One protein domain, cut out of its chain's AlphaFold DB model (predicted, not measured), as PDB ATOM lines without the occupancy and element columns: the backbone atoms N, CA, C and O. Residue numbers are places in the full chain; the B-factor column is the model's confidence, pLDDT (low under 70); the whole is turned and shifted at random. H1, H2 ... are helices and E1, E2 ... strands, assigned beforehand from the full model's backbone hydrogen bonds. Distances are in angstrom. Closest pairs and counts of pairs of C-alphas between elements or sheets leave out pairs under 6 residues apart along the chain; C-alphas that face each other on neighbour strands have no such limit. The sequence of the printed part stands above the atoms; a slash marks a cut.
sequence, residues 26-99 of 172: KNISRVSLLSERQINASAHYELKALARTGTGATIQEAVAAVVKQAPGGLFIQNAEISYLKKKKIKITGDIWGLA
ATOM      1  N   LYS A  26      -3.523  -7.693  33.093       63.53
ATOM      2  CA  LYS A  26      -3.126  -8.155  34.425       63.53
ATOM      3  C   LYS A  26      -3.169  -6.952  35.355       63.53
ATOM      4  O   LYS A  26      -2.396  -6.010  35.175       63.53
ATOM      5  N   ASN A  27      -4.090  -6.983  36.312       63.84
ATOM      6  CA  ASN A  27      -4.129  -6.017  37.402       63.84
ATOM      7  C   ASN A  27      -2.889  -6.195  38.275       63.84
ATOM      8  O   ASN A  27      -2.562  -7.313  38.672       63.84
ATOM      9  N   ILE A  28      -2.192  -5.093  38.527       64.25
ATOM     10  CA  ILE A  28      -0.921  -5.089  39.253       64.25
ATOM     11  C   ILE A  28      -1.156  -4.621  40.682       64.25
ATOM     12  O   ILE A  28      -0.629  -5.210  41.618       64.25
ATOM     13  N   SER A  29      -1.915  -3.533  40.844       71.56
ATOM     14  CA  SER A  29      -2.089  -2.879  42.135       71.56
ATOM     15  C   SER A  29      -3.269  -1.907  42.131       71.56
ATOM     16  O   SER A  29      -3.675  -1.402  41.079       71.56
ATOM     17  N   ARG A  30      -3.797  -1.631  43.327       74.94
ATOM     18  CA  ARG A  30      -4.748  -0.550  43.602       74.94
ATOM     19  C   ARG A  30      -4.100   0.439  44.553       74.94
ATOM     20  O   ARG A  30      -3.532   0.038  45.566       74.94
ATOM     21  N   VAL A  31      -4.212   1.719  44.235       76.25
ATOM     22  CA  VAL A  31      -3.619   2.806  45.012       76.25
ATOM     23  C   VAL A  31      -4.704   3.824  45.329       76.25
ATOM     24  O   VAL A  31      -5.515   4.175  44.474       76.25
ATOM     25  N   SER A  32      -4.736   4.299  46.572       73.62
ATOM     26  CA  SER A  32      -5.709   5.303  47.010       73.62
ATOM     27  C   SER A  32      -5.509   6.648  46.313       73.62
ATOM     28  O   SER A  32      -6.492   7.338  46.052       73.62
ATOM     29  N   LEU A  33      -4.259   6.999  45.990       79.00
ATOM     30  CA  LEU A  33      -3.891   8.282  45.408       79.00
ATOM     31  C   LEU A  33      -2.679   8.166  44.472       79.00
ATOM     32  O   LEU A  33      -1.663   7.577  44.839       79.00
ATOM     33  N   LEU A  34      -2.766   8.783  43.293       78.62
ATOM     34  CA  LEU A  34      -1.652   8.967  42.359       78.62
ATOM     35  C   LEU A  34      -1.603  10.420  41.888       78.62
ATOM     36  O   LEU A  34      -2.595  10.954  41.394       78.62
ATOM     37  N   SER A  35      -0.440  11.054  42.003       78.75
ATOM     38  CA  SER A  35      -0.211  12.411  41.511       78.75
ATOM     39  C   SER A  35       1.193  12.557  40.945       78.75
ATOM     40  O   SER A  35       2.118  11.872  41.372       78.75
ATOM     41  N   GLU A  36       1.343  13.478  39.997       72.75
ATOM     42  CA  GLU A  36       2.644  13.908  39.474       72.75
ATOM     43  C   GLU A  36       3.321  14.958  40.358       72.75
ATOM     44  O   GLU A  36       4.510  15.222  40.204       72.75
ATOM     45  N   ARG A  37       2.568  15.585  41.267       70.88
ATOM     46  CA  ARG A  37       3.025  16.701  42.099       70.88
ATOM     47  C   ARG A  37       2.602  16.511  43.545       70.88
ATOM     48  O   ARG A  37       1.720  15.714  43.857       70.88
ATOM     49  N   GLN A  38       3.221  17.278  44.433       71.12
ATOM     50  CA  GLN A  38       2.794  17.318  45.825       71.12
ATOM     51  C   GLN A  38       1.368  17.865  45.942       71.12
ATOM     52  O   GLN A  38       0.990  18.825  45.269       71.12
ATOM     53  N   ILE A  39       0.585  17.231  46.813       71.69
ATOM     54  CA  ILE A  39      -0.783  17.630  47.131       71.69
ATOM     55  C   ILE A  39      -0.744  18.436  48.425       71.69
ATOM     56  O   ILE A  39      -0.160  18.004  49.416       71.69
ATOM     57  N   ASN A  40      -1.376  19.607  48.407       71.75
ATOM     58  CA  ASN A  40      -1.488  20.463  49.575       71.75
ATOM     59  C   ASN A  40      -2.643  19.969  50.452       71.75
ATOM     60  O   ASN A  40      -3.804  20.108  50.081       71.75
ATOM     61  N   ALA A  41      -2.331  19.432  51.630       67.75
ATOM     62  CA  ALA A  41      -3.334  18.909  52.557       67.75
ATOM     63  C   ALA A  41      -4.353  19.964  53.037       67.75
ATOM     64  O   ALA A  41      -5.444  19.599  53.467       67.75
ATOM     65  N   SER A  42      -4.018  21.255  52.955       65.69
ATOM     66  CA  SER A  42      -4.888  22.362  53.374       65.69
ATOM     67  C   SER A  42      -5.812  22.878  52.266       65.69
ATOM     68  O   SER A  42      -6.642  23.744  52.529       65.69
ATOM     69  N   ALA A  43      -5.668  22.397  51.028       67.19
ATOM     70  CA  ALA A  43      -6.492  22.841  49.910       67.19
ATOM     71  C   ALA A  43      -7.787  22.021  49.792       67.19
ATOM     72  O   ALA A  43      -7.811  20.812  50.026       67.19
ATOM     73  N   HIS A  44      -8.869  22.682  49.377       75.62
ATOM     74  CA  HIS A  44     -10.136  22.018  49.082       75.62
ATOM     75  C   HIS A  44     -10.126  21.451  47.661       75.62
ATOM     76  O   HIS A  44     -10.015  22.191  46.679       75.62
ATOM     77  N   TYR A  45     -10.261  20.130  47.568       77.88
ATOM     78  CA  TYR A  45     -10.313  19.401  46.307       77.88
ATOM     79  C   TYR A  45     -11.704  18.832  46.055       77.88
ATOM     80  O   TYR A  45     -12.373  18.371  46.981       77.88
ATOM     81  N   GLU A  46     -12.108  18.810  44.792       81.12
ATOM     82  CA  GLU A  46     -13.368  18.237  44.341       81.12
ATOM     83  C   GLU A  46     -13.161  17.249  43.193       81.12
ATOM     84  O   GLU A  46     -12.168  17.286  42.457       81.12
ATOM     85  N   LEU A  47     -14.131  16.355  43.049       78.50
ATOM     86  CA  LEU A  47     -14.188  15.392  41.966       78.50
ATOM     87  C   LEU A  47     -14.505  16.114  40.649       78.50
ATOM     88  O   LEU A  47     -15.567  16.715  40.506       78.50
ATOM     89  N   LYS A  48     -13.608  16.010  39.668       73.50
ATOM     90  CA  LYS A  48     -13.788  16.584  38.326       73.50
ATOM     91  C   LYS A  48     -14.312  15.559  37.318       73.50
ATOM     92  O   LYS A  48     -15.057  15.922  36.412       73.50
ATOM     93  N   ALA A  49     -13.942  14.281  37.450       72.38
ATOM     94  CA  ALA A  49     -14.467  13.211  36.596       72.38
ATOM     95  C   ALA A  49     -14.327  11.821  37.233       72.38
ATOM     96  O   ALA A  49     -13.306  11.518  37.839       72.38
ATOM     97  N   LEU A  50     -15.316  10.949  37.026       77.56
ATOM     98  CA  LEU A  50     -15.307   9.566  37.518       77.56
ATOM     99  C   LEU A  50     -14.640   8.599  36.537       77.56
ATOM    100  O   LEU A  50     -14.826   8.720  35.321       77.56
ATOM    101  N   ALA A  51     -13.935   7.605  37.086       76.31
ATOM    102  CA  ALA A  51     -13.502   6.384  36.398       76.31
ATOM    103  C   ALA A  51     -12.853   6.598  35.010       76.31
ATOM    104  O   ALA A  51     -13.143   5.891  34.037       76.31
ATOM    105  N   ARG A  52     -11.951   7.576  34.901       83.25
ATOM    106  CA  ARG A  52     -11.214   7.870  33.668       83.25
ATOM    107  C   ARG A  52     -10.007   6.965  33.522       83.25
ATOM    108  O   ARG A  52      -9.393   6.554  34.500       83.25
ATOM    109  N   THR A  53      -9.688   6.640  32.275       86.62
ATOM    110  CA  THR A  53      -8.637   5.685  31.924       86.62
ATOM    111  C   THR A  53      -7.589   6.358  31.058       86.62
ATOM    112  O   THR A  53      -7.930   6.950  30.038       86.62
ATOM    113  N   GLY A  54      -6.319   6.197  31.404       86.88
ATOM    114  CA  GLY A  54      -5.186   6.684  30.628       86.88
ATOM    115  C   GLY A  54      -4.134   5.599  30.480       86.88
ATOM    116  O   GLY A  54      -4.051   4.666  31.283       86.88
ATOM    117  N   THR A  55      -3.349   5.699  29.411       88.81
ATOM    118  CA  THR A  55      -2.279   4.745  29.123       88.81
ATOM    119  C   THR A  55      -0.986   5.462  28.791       88.81
ATOM    120  O   THR A  55      -1.019   6.431  28.038       88.81
ATOM    121  N   GLY A  56       0.134   4.933  29.270       88.06
ATOM    122  CA  GLY A  56       1.473   5.472  29.025       88.06
ATOM    123  C   GLY A  56       2.523   4.367  28.954       88.06
ATOM    124  O   GLY A  56       2.245   3.214  29.305       88.06
ATOM    125  N   ALA A  57       3.721   4.695  28.475       86.56
ATOM    126  CA  ALA A  57       4.884   3.822  28.626       86.56
ATOM    127  C   ALA A  57       5.376   3.823  30.085       86.56
ATOM    128  O   ALA A  57       5.880   2.810  30.566       86.56
ATOM    129  N   THR A  58       5.152   4.926  30.806       84.06
ATOM    130  CA  THR A  58       5.452   5.079  32.236       84.06
ATOM    131  C   THR A  58       4.189   5.344  33.065       84.06
ATOM    132  O   THR A  58       3.133   5.687  32.528       84.06
ATOM    133  N   ILE A  59       4.287   5.182  34.394       81.50
ATOM    134  CA  ILE A  59       3.200   5.533  35.328       81.50
ATOM    135  C   ILE A  59       2.882   7.022  35.199       81.50
ATOM    136  O   ILE A  59       1.716   7.382  35.108       81.50
ATOM    137  N   GLN A  60       3.912   7.867  35.130       81.62
ATOM    138  CA  GLN A  60       3.764   9.313  35.004       81.62
ATOM    139  C   GLN A  60       2.999   9.692  33.733       81.62
ATOM    140  O   GLN A  60       2.018  10.419  33.804       81.62
ATOM    141  N   GLU A  61       3.364   9.127  32.580       85.31
ATOM    142  CA  GLU A  61       2.627   9.360  31.332       85.31
ATOM    143  C   GLU A  61       1.175   8.876  31.405       85.31
ATOM    144  O   GLU A  61       0.274   9.529  30.877       85.31
ATOM    145  N   ALA A  62       0.931   7.736  32.055       86.00
ATOM    146  CA  ALA A  62      -0.416   7.212  32.229       86.00
ATOM    147  C   ALA A  62      -1.257   8.108  33.157       86.00
ATOM    148  O   ALA A  62      -2.425   8.346  32.851       86.00
ATOM    149  N   VAL A  63      -0.674   8.645  34.237       85.50
ATOM    150  CA  VAL A  63      -1.326   9.623  35.124       85.50
ATOM    151  C   VAL A  63      -1.640  10.906  34.354       85.50
ATOM    152  O   VAL A  63      -2.793  11.338  34.368       85.50
ATOM    153  N   ALA A  64      -0.682  11.444  33.592       86.88
ATOM    154  CA  ALA A  64      -0.873  12.632  32.758       86.88
ATOM    155  C   ALA A  64      -2.028  12.439  31.777       86.88
ATOM    156  O   ALA A  64      -2.879  13.316  31.605       86.88
ATOM    157  N   ALA A  65      -2.065  11.269  31.134       89.31
ATOM    158  CA  ALA A  65      -3.094  10.912  30.173       89.31
ATOM    159  C   ALA A  65      -4.484  10.815  30.811       89.31
ATOM    160  O   ALA A  65      -5.461  11.128  30.136       89.31
ATOM    161  N   VAL A  66      -4.593  10.393  32.077       88.00
ATOM    162  CA  VAL A  66      -5.862  10.420  32.822       88.00
ATOM    163  C   VAL A  66      -6.223  11.861  33.176       88.00
ATOM    164  O   VAL A  66      -7.282  12.334  32.780       88.00
ATOM    165  N   VAL A  67      -5.346  12.577  33.885       86.75
ATOM    166  CA  VAL A  67      -5.648  13.888  34.482       86.75
ATOM    167  C   VAL A  67      -6.024  14.934  33.425       86.75
ATOM    168  O   VAL A  67      -6.954  15.706  33.642       86.75
ATOM    169  N   LYS A  68      -5.387  14.909  32.245       89.94
ATOM    170  CA  LYS A  68      -5.704  15.810  31.119       89.94
ATOM    171  C   LYS A  68      -7.124  15.652  30.557       89.94
ATOM    172  O   LYS A  68      -7.563  16.511  29.800       89.94
ATOM    173  N   GLN A  69      -7.841  14.581  30.898       85.56
ATOM    174  CA  GLN A  69      -9.212  14.348  30.425       85.56
ATOM    175  C   GLN A  69     -10.255  15.199  31.152       85.56
ATOM    176  O   GLN A  69     -11.394  15.264  30.691       85.56
ATOM    177  N   ALA A  70      -9.898  15.828  32.275       79.94
ATOM    178  CA  ALA A  70     -10.772  16.749  32.985       79.94
ATOM    179  C   ALA A  70     -10.073  18.106  33.181       79.94
ATOM    180  O   ALA A  70      -8.992  18.157  33.775       79.94
ATOM    181  N   PRO A  71     -10.679  19.216  32.721       78.25
ATOM    182  CA  PRO A  71     -10.193  20.557  33.027       78.25
ATOM    183  C   PRO A  71     -10.055  20.762  34.539       78.25
ATOM    184  O   PRO A  71     -10.931  20.375  35.310       78.25
ATOM    185  N   GLY A  72      -8.933  21.340  34.971       77.62
ATOM    186  CA  GLY A  72      -8.650  21.546  36.395       77.62
ATOM    187  C   GLY A  72      -8.298  20.274  37.177       77.62
ATOM    188  O   GLY A  72      -8.148  20.347  38.394       77.62
ATOM    189  N   GLY A  73      -8.142  19.121  36.517       80.94
ATOM    190  CA  GLY A  73      -7.652  17.896  37.145       80.94
ATOM    191  C   GLY A  73      -6.209  18.037  37.646       80.94
ATOM    192  O   GLY A  73      -5.352  18.619  36.980       80.94
ATOM    193  N   LEU A  74      -5.923  17.484  38.825       78.81
ATOM    194  CA  LEU A  74      -4.618  17.588  39.485       78.81
ATOM    195  C   LEU A  74      -4.029  16.232  39.884       78.81
ATOM    196  O   LEU A  74      -2.808  16.078  39.860       78.81
ATOM    197  N   PHE A  75      -4.868  15.278  40.278       85.19
ATOM    198  CA  PHE A  75      -4.453  13.943  40.709       85.19
ATOM    199  C   PHE A  75      -5.585  12.929  40.527       85.19
ATOM    200  O   PHE A  75      -6.712  13.290  40.180       85.19
ATOM    201  N   ILE A  76      -5.270  11.656  40.753       83.62
ATOM    202  CA  ILE A  76      -6.191  10.530  40.621       83.62
ATOM    203  C   ILE A  76      -6.410   9.906  42.000       83.62
ATOM    204  O   ILE A  76      -5.437   9.633  42.706       83.62
ATOM    205  N   GLN A  77      -7.660   9.640  42.371       82.06
ATOM    206  CA  GLN A  77      -8.002   8.794  43.518       82.06
ATOM    207  C   GLN A  77      -8.609   7.468  43.071       82.06
ATOM    208  O   GLN A  77      -9.095   7.343  41.947       82.06
ATOM    209  N   ASN A  78      -8.586   6.483  43.972       84.19
ATOM    210  CA  ASN A  78      -9.139   5.145  43.734       84.19
ATOM    211  C   ASN A  78      -8.568   4.505  42.458       84.19
ATOM    212  O   ASN A  78      -9.295   3.929  41.650       84.19
ATOM    213  N   ALA A  79      -7.258   4.647  42.261       82.56
ATOM    214  CA  ALA A  79      -6.598   4.254  41.034       82.56
ATOM    215  C   ALA A  79      -6.357   2.737  40.975       82.56
ATOM    216  O   ALA A  79      -5.803   2.132  41.894       82.56
ATOM    217  N   GLU A  80      -6.708   2.130  39.850       85.44
ATOM    218  CA  GLU A  80      -6.361   0.766  39.473       85.44
ATOM    219  C   GLU A  80      -5.291   0.797  38.381       85.44
ATOM    220  O   GLU A  80      -5.467   1.426  37.335       85.44
ATOM    221  N   ILE A  81      -4.174   0.109  38.626       81.94
ATOM    222  CA  ILE A  81      -3.033   0.043  37.712       81.94
ATOM    223  C   ILE A  81      -2.971  -1.360  37.107       81.94
ATOM    224  O   ILE A  81      -2.920  -2.369  37.819       81.94
ATOM    225  N   SER A  82      -2.934  -1.430  35.779       79.94
ATOM    226  CA  SER A  82      -2.871  -2.680  35.018       79.94
ATOM    227  C   SER A  82      -1.826  -2.620  33.904       79.94
ATOM    228  O   SER A  82      -1.567  -1.563  33.326       79.94
ATOM    229  N   TYR A  83      -1.213  -3.765  33.588       80.12
ATOM    230  CA  TYR A  83      -0.301  -3.888  32.448       80.12
ATOM    231  C   TYR A  83      -1.071  -4.373  31.225       80.12
ATOM    232  O   TYR A  83      -1.778  -5.387  31.261       80.12
ATOM    233  N   LEU A  84      -0.874  -3.676  30.112       75.06
ATOM    234  CA  LEU A  84      -1.328  -4.105  28.798       75.06
ATOM    235  C   LEU A  84      -0.228  -4.919  28.108       75.06
ATOM    236  O   LEU A  84       0.960  -4.627  28.247       75.06
ATOM    237  N   LYS A  85      -0.627  -5.894  27.276       64.69
ATOM    238  CA  LYS A  85       0.275  -6.797  26.525       64.69
ATOM    239  C   LYS A  85       1.372  -6.086  25.700       64.69
ATOM    240  O   LYS A  85       2.355  -6.719  25.343       64.69
ATOM    241  N   LYS A  86       1.252  -4.779  25.426       67.88
ATOM    242  CA  LYS A  86       2.242  -3.956  24.696       67.88
ATOM    243  C   LYS A  86       3.274  -3.245  25.600       67.88
ATOM    244  O   LYS A  86       3.788  -2.209  25.197       67.88
ATOM    245  N   LYS A  87       3.535  -3.742  26.820       71.56
ATOM    246  CA  LYS A  87       4.380  -3.073  27.843       71.56
ATOM    247  C   LYS A  87       3.914  -1.650  28.198       71.56
ATOM    248  O   LYS A  87       4.707  -0.820  28.619       71.56
ATOM    249  N   LYS A  88       2.623  -1.366  28.016       81.62
ATOM    250  CA  LYS A  88       2.015  -0.087  28.396       81.62
ATOM    251  C   LYS A  88       1.310  -0.236  29.732       81.62
ATOM    252  O   LYS A  88       0.693  -1.271  29.998       81.62
ATOM    253  N   ILE A  89       1.383   0.808  30.537       84.62
ATOM    254  CA  ILE A  89       0.689   0.917  31.812       84.62
ATOM    255  C   ILE A  89      -0.667   1.547  31.534       84.62
ATOM    256  O   ILE A  89      -0.758   2.531  30.802       84.62
ATOM    257  N   LYS A  90      -1.718   0.960  32.094       86.19
ATOM    258  CA  LYS A  90      -3.077   1.490  32.086       86.19
ATOM    259  C   LYS A  90      -3.454   1.850  33.515       86.19
ATOM    260  O   LYS A  90      -3.359   1.002  34.400       86.19
ATOM    261  N   ILE A  91      -3.900   3.083  33.713       86.94
ATOM    262  CA  ILE A  91      -4.413   3.576  34.990       86.94
ATOM    263  C   ILE A  91      -5.873   3.945  34.796       86.94
ATOM    264  O   ILE A  91      -6.200   4.666  33.853       86.94
ATOM    265  N   THR A  92      -6.724   3.461  35.689       81.69
ATOM    266  CA  THR A  92      -8.134   3.839  35.768       81.69
ATOM    267  C   THR A  92      -8.412   4.432  37.138       81.69
ATOM    268  O   THR A  92      -8.043   3.816  38.128       81.69
ATOM    269  N   GLY A  93      -9.067   5.584  37.232       81.81
ATOM    270  CA  GLY A  93      -9.447   6.155  38.525       81.81
ATOM    271  C   GLY A  93     -10.227   7.456  38.400       81.81
ATOM    272  O   GLY A  93     -10.554   7.904  37.300       81.81
ATOM    273  N   ASP A  94     -10.524   8.059  39.541       80.44
ATOM    274  CA  ASP A  94     -11.302   9.291  39.633       80.44
ATOM    275  C   ASP A  94     -10.371  10.500  39.567       80.44
ATOM    276  O   ASP A  94      -9.372  10.543  40.281       80.44
ATOM    277  N   ILE A  95     -10.684  11.493  38.737       79.25
ATOM    278  CA  ILE A  95      -9.893  12.720  38.608       79.25
ATOM    279  C   ILE A  95     -10.376  13.738  39.629       79.25
ATOM    280  O   ILE A  95     -11.548  14.121  39.620       79.25
ATOM    281  N   TRP A  96      -9.450  14.223  40.446       83.12
ATOM    282  CA  TRP A  96      -9.687  15.248  41.453       83.12
ATOM    283  C   TRP A  96      -8.895  16.508  41.134       83.12
ATOM    284  O   TRP A  96      -7.767  16.443  40.633       83.12
ATOM    285  N   GLY A  97      -9.498  17.657  41.414       81.69
ATOM    286  CA  GLY A  97      -8.954  18.976  41.121       81.69
ATOM    287  C   GLY A  97      -9.259  19.983  42.218       81.69
ATOM    288  O   GLY A  97      -9.967  19.661  43.164       81.69
ATOM    289  N   LEU A  98      -8.708  21.194  42.120       78.94
ATOM    290  CA  LEU A  98      -9.099  22.281  43.025       78.94
ATOM    291  C   LEU A  98     -10.580  22.599  42.822       78.94
ATOM    292  O   LEU A  98     -11.066  22.565  41.687       78.94
ATOM    293  N   ALA A  99     -11.268  22.905  43.920       72.75
ATOM    294  CA  ALA A  99     -12.635  23.390  43.846       72.75
ATOM    295  C   ALA A  99     -12.685  24.677  43.015       72.75
ATOM    296  O   ALA A  99     -11.913  25.607  43.274       72.75
TER     297      ALA A  99
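Overview. This is residues 26 to 99 of the 172 residues of an uncharacterized protein of Sphingobacteriales bacterium 46-32 (UniProt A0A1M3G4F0). One twisted sheet of four strands curls round a single helix, H1, which covers one face of it. The strands run along the longest axis, with the loop of residues 36 to 44 at one end and the turn of residues 85 to 87 at the other. The printed part has 74 residues, with four named strands and one named helix in the order E1, E2, H1, E3, E4, and the class is mostly strand. The sheet's order is E1, E3, E4, E2, all antiparallel. The whole is compact, with a radius of gyration of the C-alphas of 11.8 A, but elongated in outline, spanning 39 by 20 by 19 A.

Arrangement. E1, residues 26 to 35, is an edge strand. Its neighbour is E3, residues 73 to 84, antiparallel at 166 degrees between directions; N 31 and O 79 are 2.9 A apart, within hydrogen-bond range. E3 and E4, residues 88 to 98, form a hairpin, also antiparallel at 166 degrees, with N 80 and O 92 at 2.8 A. E4's other neighbour is E2, residues 45 to 56, the other edge strand, antiparallel to E4 at 164 degrees between directions, with N 54 and O 91 at 2.9 A, within hydrogen-bond range. E1 and E2 are apart. H1, residues 59 to 67, is on the sheet. Its closest C-alphas to E2 are those of Ala 62 and Gly 56, 4.1 A apart; to E4, those of Val 67 and Ile 95, 6.0 A apart. E2, H1 and E3 make a split strand-helix-strand unit, two strands that run the same way with E4 between them in the sheet, and its crossover is right-handed. In H1 every O i to N i+4 pair is within hydrogen-bond range.

Along the chain. E1 begins at C-alpha 26, (-3.126, -8.155, 34.425), measures 21.9 A and bends by 89 degrees at residue 32. E2 measures 25.1 A and bends by 79 degrees at residue 51. H1 begins at C-alpha 59, (3.200, 5.533, 35.328), and measures 12.2 A. E3 measures 24.4 A and bends by 86 degrees at residue 78. E4, 28.9 A, bends by 64 degrees at residue 93 and ends at C-alpha 98, (-9.099, 22.281, 43.025).

Size, cuts and confidence. The two C-alphas farthest apart, those of Ser 42 and Lys 85, are 40.0 A apart. The printed part has no cut. The link from E1 to E2 is short, with 9 residues; the other three are tight. The mean pLDDT of the printed part is 79.0, and residues 26 to 28, 41 to 43 and 85 to 86 are under 70, where the model's confidence is low.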